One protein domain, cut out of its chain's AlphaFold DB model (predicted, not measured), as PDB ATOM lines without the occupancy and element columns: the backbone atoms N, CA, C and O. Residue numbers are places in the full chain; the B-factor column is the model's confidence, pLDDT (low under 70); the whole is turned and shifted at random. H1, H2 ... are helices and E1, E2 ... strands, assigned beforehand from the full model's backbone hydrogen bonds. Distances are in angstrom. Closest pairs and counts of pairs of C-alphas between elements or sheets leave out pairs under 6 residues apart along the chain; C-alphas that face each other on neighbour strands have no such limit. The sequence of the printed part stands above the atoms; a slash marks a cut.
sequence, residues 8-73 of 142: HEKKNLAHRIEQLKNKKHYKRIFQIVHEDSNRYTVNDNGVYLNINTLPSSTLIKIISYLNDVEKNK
ATOM      1  N   HIS A   8     185.084 188.301  90.283       92.88
ATOM      2  CA  HIS A   8     184.930 187.122  91.130       92.88
ATOM      3  C   HIS A   8     186.261 186.692  91.771       92.88
ATOM      4  O   HIS A   8     186.313 186.466  92.980       92.88
ATOM      5  N   GLU A   9     187.353 186.656  91.000       92.94
ATOM      6  CA  GLU A   9     188.694 186.359  91.525       92.94
ATOM      7  C   GLU A   9     189.141 187.404  92.561       92.94
ATOM      8  O   GLU A   9     189.675 187.037  93.608       92.94
ATOM      9  N   LYS A  10     188.873 188.696  92.321       93.94
ATOM     10  CA  LYS A  10     189.172 189.777  93.279       93.94
ATOM     11  C   LYS A  10     188.379 189.634  94.580       93.94
ATOM     12  O   LYS A  10     188.943 189.808  95.658       93.94
ATOM     13  N   LYS A  11     187.094 189.270  94.497       94.00
ATOM     14  CA  LYS A  11     186.255 189.001  95.674       94.00
ATOM     15  C   LYS A  11     186.792 187.818  96.481       94.00
ATOM     16  O   LYS A  11     186.893 187.908  97.701       94.00
ATOM     17  N   ASN A  12     187.170 186.735  95.805       94.44
ATOM     18  CA  ASN A  12     187.763 185.575  96.465       94.44
ATOM     19  C   ASN A  12     189.098 185.933  97.141       94.44
ATOM     20  O   ASN A  12     189.352 185.547  98.277       94.44
ATOM     21  N   LEU A  13     189.933 186.739  96.479       94.75
ATOM     22  CA  LEU A  13     191.177 187.238  97.061       94.75
ATOM     23  C   LEU A  13     190.934 188.048  98.341       94.75
ATOM     24  O   LEU A  13     191.598 187.795  99.342       94.75
ATOM     25  N   ALA A  14     189.980 188.982  98.326       94.31
ATOM     26  CA  ALA A  14     189.620 189.762  99.511       94.31
ATOM     27  C   ALA A  14     189.201 188.847 100.670       94.31
ATOM     28  O   ALA A  14     189.744 188.951 101.767       94.31
ATOM     29  N   HIS A  15     188.334 187.871 100.387       94.44
ATOM     30  CA  HIS A  15     187.901 186.898 101.384       94.44
ATOM     31  C   HIS A  15     189.076 186.091 101.960       94.44
ATOM     32  O   HIS A  15     189.190 185.943 103.173       94.44
ATOM     33  N   ARG A  16     190.003 185.618 101.117       94.44
ATOM     34  CA  ARG A  16     191.208 184.902 101.577       94.44
ATOM     35  C   ARG A  16     192.071 185.750 102.508       94.44
ATOM     36  O   ARG A  16     192.607 185.220 103.477       94.44
ATOM     37  N   ILE A  17     192.203 187.047 102.225       94.38
ATOM     38  CA  ILE A  17     192.960 187.979 103.067       94.38
ATOM     39  C   ILE A  17     192.274 188.153 104.428       94.38
ATOM     40  O   ILE A  17     192.954 188.102 105.448       94.38
ATOM     41  N   GLU A  18     190.949 188.292 104.463       92.69
ATOM     42  CA  GLU A  18     190.176 188.423 105.710       92.69
ATOM     43  C   GLU A  18     190.293 187.191 106.620       92.69
ATOM     44  O   GLU A  18     190.288 187.313 107.843       92.69
ATOM     45  N   GLN A  19     190.451 185.996 106.044       93.56
ATOM     46  CA  GLN A  19     190.623 184.754 106.810       93.56
ATOM     47  C   GLN A  19     192.015 184.607 107.454       93.56
ATOM     48  O   GLN A  19     192.273 183.643 108.187       93.56
ATOM     49  N   LEU A  20     192.945 185.534 107.205       93.06
ATOM     50  CA  LEU A  20     194.264 185.504 107.826       93.06
ATOM     51  C   LEU A  20     194.159 185.856 109.311       93.06
ATOM     52  O   LEU A  20     193.757 186.952 109.688       93.06
ATOM     53  N   LYS A  21     194.605 184.937 110.172       90.44
ATOM     54  CA  LYS A  21     194.589 185.135 111.633       90.44
ATOM     55  C   LYS A  21     195.790 185.925 112.156       90.44
ATOM     56  O   LYS A  21     195.725 186.530 113.218       90.44
ATOM     57  N   ASN A  22     196.917 185.896 111.441       93.06
ATOM     58  CA  ASN A  22     198.179 186.445 111.937       93.06
ATOM     59  C   ASN A  22     198.474 187.836 111.356       93.06
ATOM     60  O   ASN A  22     198.596 188.001 110.140       93.06
ATOM     61  N   LYS A  23     198.711 188.815 112.243       93.00
ATOM     62  CA  LYS A  23     199.101 190.200 111.914       93.00
ATOM     63  C   LYS A  23     200.313 190.291 110.976       93.00
ATOM     64  O   LYS A  23     200.405 191.226 110.180       93.00
ATOM     65  N   LYS A  24     201.236 189.323 111.034       94.25
ATOM     66  CA  LYS A  24     202.415 189.271 110.149       94.25
ATOM     67  C   LYS A  24     202.027 189.237 108.667       94.25
ATOM     68  O   LYS A  24     202.686 189.895 107.865       94.25
ATOM     69  N   HIS A  25     200.950 188.533 108.315       94.94
ATOM     70  CA  HIS A  25     200.501 188.444 106.927       94.94
ATOM     71  C   HIS A  25     199.940 189.774 106.429       94.94
ATOM     72  O   HIS A  25     200.320 190.219 105.350       94.94
ATOM     73  N   TYR A  26     199.141 190.469 107.243       94.56
ATOM     74  CA  TYR A  26     198.641 191.805 106.906       94.56
ATOM     75  C   TYR A  26     199.775 192.806 106.681       94.56
ATOM     76  O   TYR A  26     199.762 193.534 105.691       94.56
ATOM     77  N   LYS A  27     200.806 192.794 107.540       94.94
ATOM     78  CA  LYS A  27     201.996 193.639 107.349       94.94
ATOM     79  C   LYS A  27     202.682 193.340 106.015       94.94
ATOM     80  O   LYS A  27     203.063 194.270 105.311       94.94
ATOM     81  N   ARG A  28     202.833 192.061 105.659       95.94
ATOM     82  CA  ARG A  28     203.487 191.675 104.404       95.94
ATOM     83  C   ARG A  28     202.663 192.063 103.176       95.94
ATOM     84  O   ARG A  28     203.228 192.565 102.214       95.94
ATOM     85  N   ILE A  29     201.346 191.885 103.225       95.44
ATOM     86  CA  ILE A  29     200.434 192.309 102.154       95.44
ATOM     87  C   ILE A  29     200.491 193.827 101.977       95.44
ATOM     88  O   ILE A  29     200.616 194.304 100.854       95.44
ATOM     89  N   PHE A  30     200.475 194.585 103.076       95.19
ATOM     90  CA  PHE A  30     200.620 196.036 103.020       95.19
ATOM     91  C   PHE A  30     201.948 196.457 102.380       95.19
ATOM     92  O   PHE A  30     201.942 197.318 101.511       95.19
ATOM     93  N   GLN A  31     203.067 195.815 102.738       95.12
ATOM     94  CA  GLN A  31     204.364 196.078 102.101       95.12
ATOM     95  C   GLN A  31     204.323 195.852 100.588       95.12
ATOM     96  O   GLN A  31     204.777 196.712  99.845       95.12
ATOM     97  N   ILE A  32     203.723 194.748 100.126       95.56
ATOM     98  CA  ILE A  32     203.576 194.468  98.687       95.56
ATOM     99  C   ILE A  32     202.820 195.606  97.990       95.56
ATOM    100  O   ILE A  32     203.211 196.044  96.913       95.56
ATOM    101  N   VAL A  33     201.738 196.091  98.600       95.06
ATOM    102  CA  VAL A  33     200.910 197.157  98.022       95.06
ATOM    103  C   VAL A  33     201.620 198.509  98.047       95.06
ATOM    104  O   VAL A  33     201.543 199.247  97.061       95.06
ATOM    105  N   HIS A  34     202.318 198.814  99.140       94.06
ATOM    106  CA  HIS A  34     203.108 200.028  99.313       94.06
ATOM    107  C   HIS A  34     204.259 200.092  98.300       94.06
ATOM    108  O   HIS A  34     204.374 201.060  97.561       94.06
ATOM    109  N   GLU A  35     205.049 199.026  98.176       93.00
ATOM    110  CA  GLU A  35     206.193 198.976  97.257       93.00
ATOM    111  C   GLU A  35     205.774 199.034  95.778       93.00
ATOM    112  O   GLU A  35     206.463 199.652  94.972       93.00
ATOM    113  N   ASP A  36     204.661 198.393  95.403       91.44
ATOM    114  CA  ASP A  36     204.304 198.207  93.988       91.44
ATOM    115  C   ASP A  36     203.356 199.273  93.430       91.44
ATOM    116  O   ASP A  36     203.389 199.564  92.237       91.44
ATOM    117  N   SER A  37     202.463 199.830  94.256       87.31
ATOM    118  CA  SER A  37     201.371 200.675  93.749       87.31
ATOM    119  C   SER A  37     201.079 201.925  94.568       87.31
ATOM    120  O   SER A  37     200.518 202.869  94.016       87.31
ATOM    121  N   ASN A  38     201.408 201.947  95.865       88.19
ATOM    122  CA  ASN A  38     201.015 203.012  96.797       88.19
ATOM    123  C   ASN A  38     199.510 203.362  96.775       88.19
ATOM    124  O   ASN A  38     199.107 204.464  97.138       88.19
ATOM    125  N   ARG A  39     198.651 202.418  96.361       91.38
ATOM    126  CA  ARG A  39     197.195 202.606  96.264       91.38
ATOM    127  C   ARG A  39     196.491 202.100  97.517       91.38
ATOM    128  O   ARG A  39     195.937 201.002  97.540       91.38
ATOM    129  N   TYR A  40     196.519 202.913  98.562       92.81
ATOM    130  CA  TYR A  40     195.795 202.678  99.808       92.81
ATOM    131  C   TYR A  40     195.378 204.011 100.430       92.81
ATOM    132  O   TYR A  40     195.970 205.053 100.154       92.81
ATOM    133  N   THR A  41     194.365 203.965 101.284       93.12
ATOM    134  CA  THR A  41     193.891 205.131 102.033       93.12
ATOM    135  C   THR A  41     194.314 204.984 103.484       93.12
ATOM    136  O   THR A  41     194.216 203.896 104.048       93.12
ATOM    137  N   VAL A  42     194.771 206.072 104.097       94.19
ATOM    138  CA  VAL A  42     195.086 206.126 105.529       94.19
ATOM    139  C   VAL A  42     194.168 207.150 106.181       94.19
ATOM    140  O   VAL A  42     194.011 208.250 105.658       94.19
ATOM    141  N   ASN A  43     193.554 206.781 107.297       93.56
ATOM    142  CA  ASN A  43     192.798 207.678 108.167       93.56
ATOM    143  C   ASN A  43     193.076 207.335 109.640       93.56
ATOM    144  O   ASN A  43     193.844 206.415 109.930       93.56
ATOM    145  N   ASP A  44     192.428 208.043 110.564       94.31
ATOM    146  CA  ASP A  44     192.613 207.849 112.011       94.31
ATOM    147  C   ASP A  44     192.252 206.429 112.484       94.31
ATOM    148  O   ASP A  44     192.777 205.946 113.486       94.31
ATOM    149  N   ASN A  45     191.402 205.724 111.730       90.38
ATOM    150  CA  ASN A  45     190.989 204.350 112.017       90.38
ATOM    151  C   ASN A  45     191.944 203.297 111.431       90.38
ATOM    152  O   ASN A  45     191.825 202.112 111.749       90.38
ATOM    153  N   GLY A  46     192.891 203.701 110.580       90.31
ATOM    154  CA  GLY A  46     193.937 202.841 110.041       90.31
ATOM    155  C   GLY A  46     194.073 202.891 108.522       90.31
ATOM    156  O   GLY A  46     193.857 203.913 107.872       90.31
ATOM    157  N   VAL A  47     194.506 201.764 107.955       91.06
ATOM    158  CA  VAL A  47     194.806 201.627 106.526       91.06
ATOM    159  C   VAL A  47     193.699 200.841 105.834       91.06
ATOM    160  O   VAL A  47     193.433 199.691 106.182       91.06
ATOM    161  N   TYR A  48     193.109 201.442 104.807       91.38
ATOM    162  CA  TYR A  48     192.098 200.835 103.953       91.38
ATOM    163  C   TYR A  48     192.678 200.509 102.584       91.38
ATOM    164  O   TYR A  48     193.334 201.331 101.941       91.38
ATOM    165  N   LEU A  49     192.406 199.292 102.123       91.19
ATOM    166  CA  LEU A  49     193.038 198.727 100.942       91.19
ATOM    167  C   LEU A  49     191.953 198.223  99.990       91.19
ATOM    168  O   LEU A  49     191.298 197.214 100.241       91.19
ATOM    169  N   ASN A  50     191.730 198.964  98.904       90.75
ATOM    170  CA  ASN A  50     190.683 198.645  97.940       90.75
ATOM    171  C   ASN A  50     191.236 197.750  96.822       90.75
ATOM    172  O   ASN A  50     191.834 198.235  95.859       90.75
ATOM    173  N   ILE A  51     190.981 196.443  96.931       91.69
ATOM    174  CA  ILE A  51     191.444 195.404  95.993       91.69
ATOM    175  C   ILE A  51     191.062 195.715  94.535       91.69
ATOM    176  O   ILE A  51     191.816 195.393  93.618       91.69
ATOM    177  N   ASN A  52     189.932 196.388  94.297       90.94
ATOM    178  CA  ASN A  52     189.489 196.719  92.940       90.94
ATOM    179  C   ASN A  52     190.373 197.764  92.253       90.94
ATOM    180  O   ASN A  52     190.461 197.760  91.027       90.94
ATOM    181  N   THR A  53     191.035 198.620  93.033       90.81
ATOM    182  CA  THR A  53     191.881 199.716  92.533       90.81
ATOM    183  C   THR A  53     193.334 199.309  92.303       90.81
ATOM    184  O   THR A  53     194.095 200.054  91.679       90.81
ATOM    185  N   LEU A  54     193.733 198.134  92.791       92.12
ATOM    186  CA  LEU A  54     195.096 197.636  92.649       92.12
ATOM    187  C   LEU A  54     195.359 197.148  91.218       92.12
ATOM    188  O   LEU A  54     194.479 196.540  90.600       92.12
ATOM    189  N   PRO A  55     196.572 197.374  90.687       92.75
ATOM    190  CA  PRO A  55     196.943 196.850  89.385       92.75
ATOM    191  C   PRO A  55     197.102 195.326  89.444       92.75
ATOM    192  O   PRO A  55     197.449 194.747  90.478       92.75
ATOM    193  N   SER A  56     196.884 194.667  88.305       91.62
ATOM    194  CA  SER A  56     196.956 193.205  88.193       91.62
ATOM    195  C   SER A  56     198.306 192.642  88.656       91.62
ATOM    196  O   SER A  56     198.336 191.577  89.266       91.62
ATOM    197  N   SER A  57     199.411 193.371  88.455       92.75
ATOM    198  CA  SER A  57     200.745 192.991  88.947       92.75
ATOM    199  C   SER A  57     200.787 192.831  90.468       92.75
ATOM    200  O   SER A  57     201.264 191.813  90.970       92.75
ATOM    201  N   THR A  58     200.232 193.795  91.204       94.62
ATOM    202  CA  THR A  58     200.178 193.767  92.668       94.62
ATOM    203  C   THR A  58     199.276 192.636  93.147       94.62
ATOM    204  O   THR A  58     199.645 191.892  94.054       94.62
ATOM    205  N   LEU A  59     198.122 192.444  92.500       94.44
ATOM    206  CA  LEU A  59     197.198 191.356  92.830       94.44
ATOM    207  C   LEU A  59     197.856 189.980  92.659       94.44
ATOM    208  O   LEU A  59     197.719 189.123  93.529       94.44
ATOM    209  N   ILE A  60     198.625 189.786  91.586       94.38
ATOM    210  CA  ILE A  60     199.379 188.549  91.345       94.38
ATOM    211  C   ILE A  60     200.429 188.322  92.442       94.38
ATOM    212  O   ILE A  60     200.543 187.203  92.944       94.38
ATOM    213  N   LYS A  61     201.156 189.364  92.869       95.38
ATOM    214  CA  LYS A  61     202.131 189.266  93.972       95.38
ATOM    215  C   LYS A  61     201.468 188.850  95.288       95.38
ATOM    216  O   LYS A  61     201.984 187.976  95.983       95.38
ATOM    217  N   ILE A  62     200.311 189.430  95.606       95.50
ATOM    218  CA  ILE A  62     199.539 189.061  96.801       95.50
ATOM    219  C   ILE A  62     199.072 187.604  96.703       95.50
ATOM    220  O   ILE A  62     199.233 186.851  97.660       95.50
ATOM    221  N   ILE A  63     198.545 187.178  95.551       94.94
ATOM    222  CA  ILE A  63     198.118 185.787  95.334       94.94
ATOM    223  C   ILE A  63     199.284 184.817  95.521       94.94
ATOM    224  O   ILE A  63     199.128 183.817  96.219       94.94
ATOM    225  N   SER A  64     200.443 185.112  94.928       94.88
ATOM    226  CA  SER A  64     201.639 184.279  95.078       94.88
ATOM    227  C   SER A  64     202.006 184.119  96.549       94.88
ATOM    228  O   SER A  64     202.178 183.001  97.022       94.88
ATOM    229  N   TYR A  65     202.031 185.229  97.288       95.50
ATOM    230  CA  TYR A  65     202.315 185.213  98.715       95.50
ATOM    231  C   TYR A  65     201.326 184.342  99.504       95.50
ATOM    232  O   TYR A  65     201.743 183.523 100.321       95.50
ATOM    233  N   LEU A  66     200.021 184.485  99.259       94.38
ATOM    234  CA  LEU A  66     199.001 183.690  99.951       94.38
ATOM    235  C   LEU A  66     199.126 182.197  99.646       94.38
ATOM    236  O   LEU A  66     199.010 181.378 100.556       94.38
ATOM    237  N   ASN A  67     199.411 181.843  98.392       93.69
ATOM    238  CA  ASN A  67     199.619 180.451  98.000       93.69
ATOM    239  C   ASN A  67     200.816 179.835  98.741       93.69
ATOM    240  O   ASN A  67     200.752 178.681  99.157       93.69
ATOM    241  N   ASP A  68     201.891 180.593  98.952       92.12
ATOM    242  CA  ASP A  68     203.059 180.114  99.697       92.12
ATOM    243  C   ASP A  68     202.772 179.978 101.196       92.12
ATOM    244  O   ASP A  68     203.232 179.036 101.841       92.12
ATOM    245  N   VAL A  69     201.955 180.867 101.765       89.94
ATOM    246  CA  VAL A  69     201.486 180.737 103.154       89.94
ATOM    247  C   VAL A  69     200.623 179.484 103.332       89.94
ATOM    248  O   VAL A  69     200.748 178.787 104.337       89.94
ATOM    249  N   GLU A  70     199.762 179.172 102.365       85.94
ATOM    250  CA  GLU A  70     198.862 178.017 102.426       85.94
ATOM    251  C   GLU A  70     199.591 176.680 102.271       85.94
ATOM    252  O   GLU A  70     199.279 175.744 103.005       85.94
ATOM    253  N   LYS A  71     200.600 176.596 101.395       83.50
ATOM    254  CA  LYS A  71     201.438 175.391 101.232       83.50
ATOM    255  C   LYS A  71     202.172 174.987 102.513       83.50
ATOM    256  O   LYS A  71     202.446 173.813 102.714       83.50
ATOM    257  N   ASN A  72     202.479 175.954 103.376       70.12
ATOM    258  CA  ASN A  72     203.198 175.733 104.630       70.12
ATOM    259  C   ASN A  72     202.293 175.317 105.802       70.12
ATOM    260  O   ASN A  72     202.768 175.188 106.933       70.12
ATOM    261  N   LYS A  73     200.990 175.102 105.576       70.94
ATOM    262  CA  LYS A  73     200.129 174.487 106.589       70.94
ATOM    263  C   LYS A  73     200.495 173.010 106.691       70.94
ATOM    264  O   LYS A  73     200.100 172.211 105.849       70.94
TER     265      LYS A  73
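What this domain is: This is residues 8 to 73 of the 142 residues of the protein "NET domain-containing protein" of viral metagenome (UniProt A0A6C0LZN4). What would one see first? A small cluster of three helices: H2 and H3 pack side by side, running opposite ways, and H1 crosses over one side of this pair at a steep angle without packing closely on it. A small two-strand hairpin, E1 and E2, lies toward one end of the domain, apart from H1. What is it built of, and how large is it? The printed part has 66 residues with three named helices and two named strands, in the order H1, H2, E1, E2, H3; the sheet E1 - E2 is antiparallel and the class is mostly helix. It is compact, with a radius of gyration of the C-alphas of 11.6 A, and spans 34 by 24 by 22 A.

How they stand to each other: How does H1, residues 8 to 18, stand to H2, residues 23 to 36, and H3, residues 56 to 71? H1 and H2 are close but not clearly touching, at a steep tilt of 46 degrees, opposite ways; the closest C-alphas, of Ile 17 and Tyr 26, are 7.9 A apart. H1 and H3 are also close but not clearly touching, at a steep tilt of 52 degrees, the same way; the closest C-alphas, of Leu 13 and Ile 63, are 7.3 A apart. Do H2 and H3 touch? They touch, with residues 58 to 62 of H3 alone, at a shallow tilt of 27 degrees, opposite ways; the closest C-alphas, of Asp 36 and Thr 58, are 6.2 A apart. How do E1, residues 41 to 43, and E2, residues 46 to 48, pair? They are a hairpin of antiparallel strands, with 154 degrees between their directions; N 41 and O 48 are 2.9 A apart and N 48 and O 41 are 2.8 A apart, both within hydrogen-bond range. What of the helices' backbones? In H1, H2 and H3 every O i to N i+4 pair is within hydrogen-bond range.

Where its parts are: Where does H1 begin, and how long is it? C-alpha 8 is at (184.930, 187.122, 91.130), and H1 is 15.5 A long from first to last C-alpha. How long are the other elements? H2 is 20.3 A long, E1 and E2 are 6.7 A each, and H3 is 22.5 A. Where does H3 end? C-alpha 71 is at (201.438, 175.391, 101.232).

The domain as a whole: Which C-alphas are farthest apart? Those of Asp 44 and Lys 71, at 35.3 A. Is there a cut or a long link? The printed part has no cut; the links H1 to H2, H2 to E1 and E1 to E2 are tight, and E2 to H3 is short. How confident is the model? The mean pLDDT of the printed part is 92.3, and no printed residue is under 70.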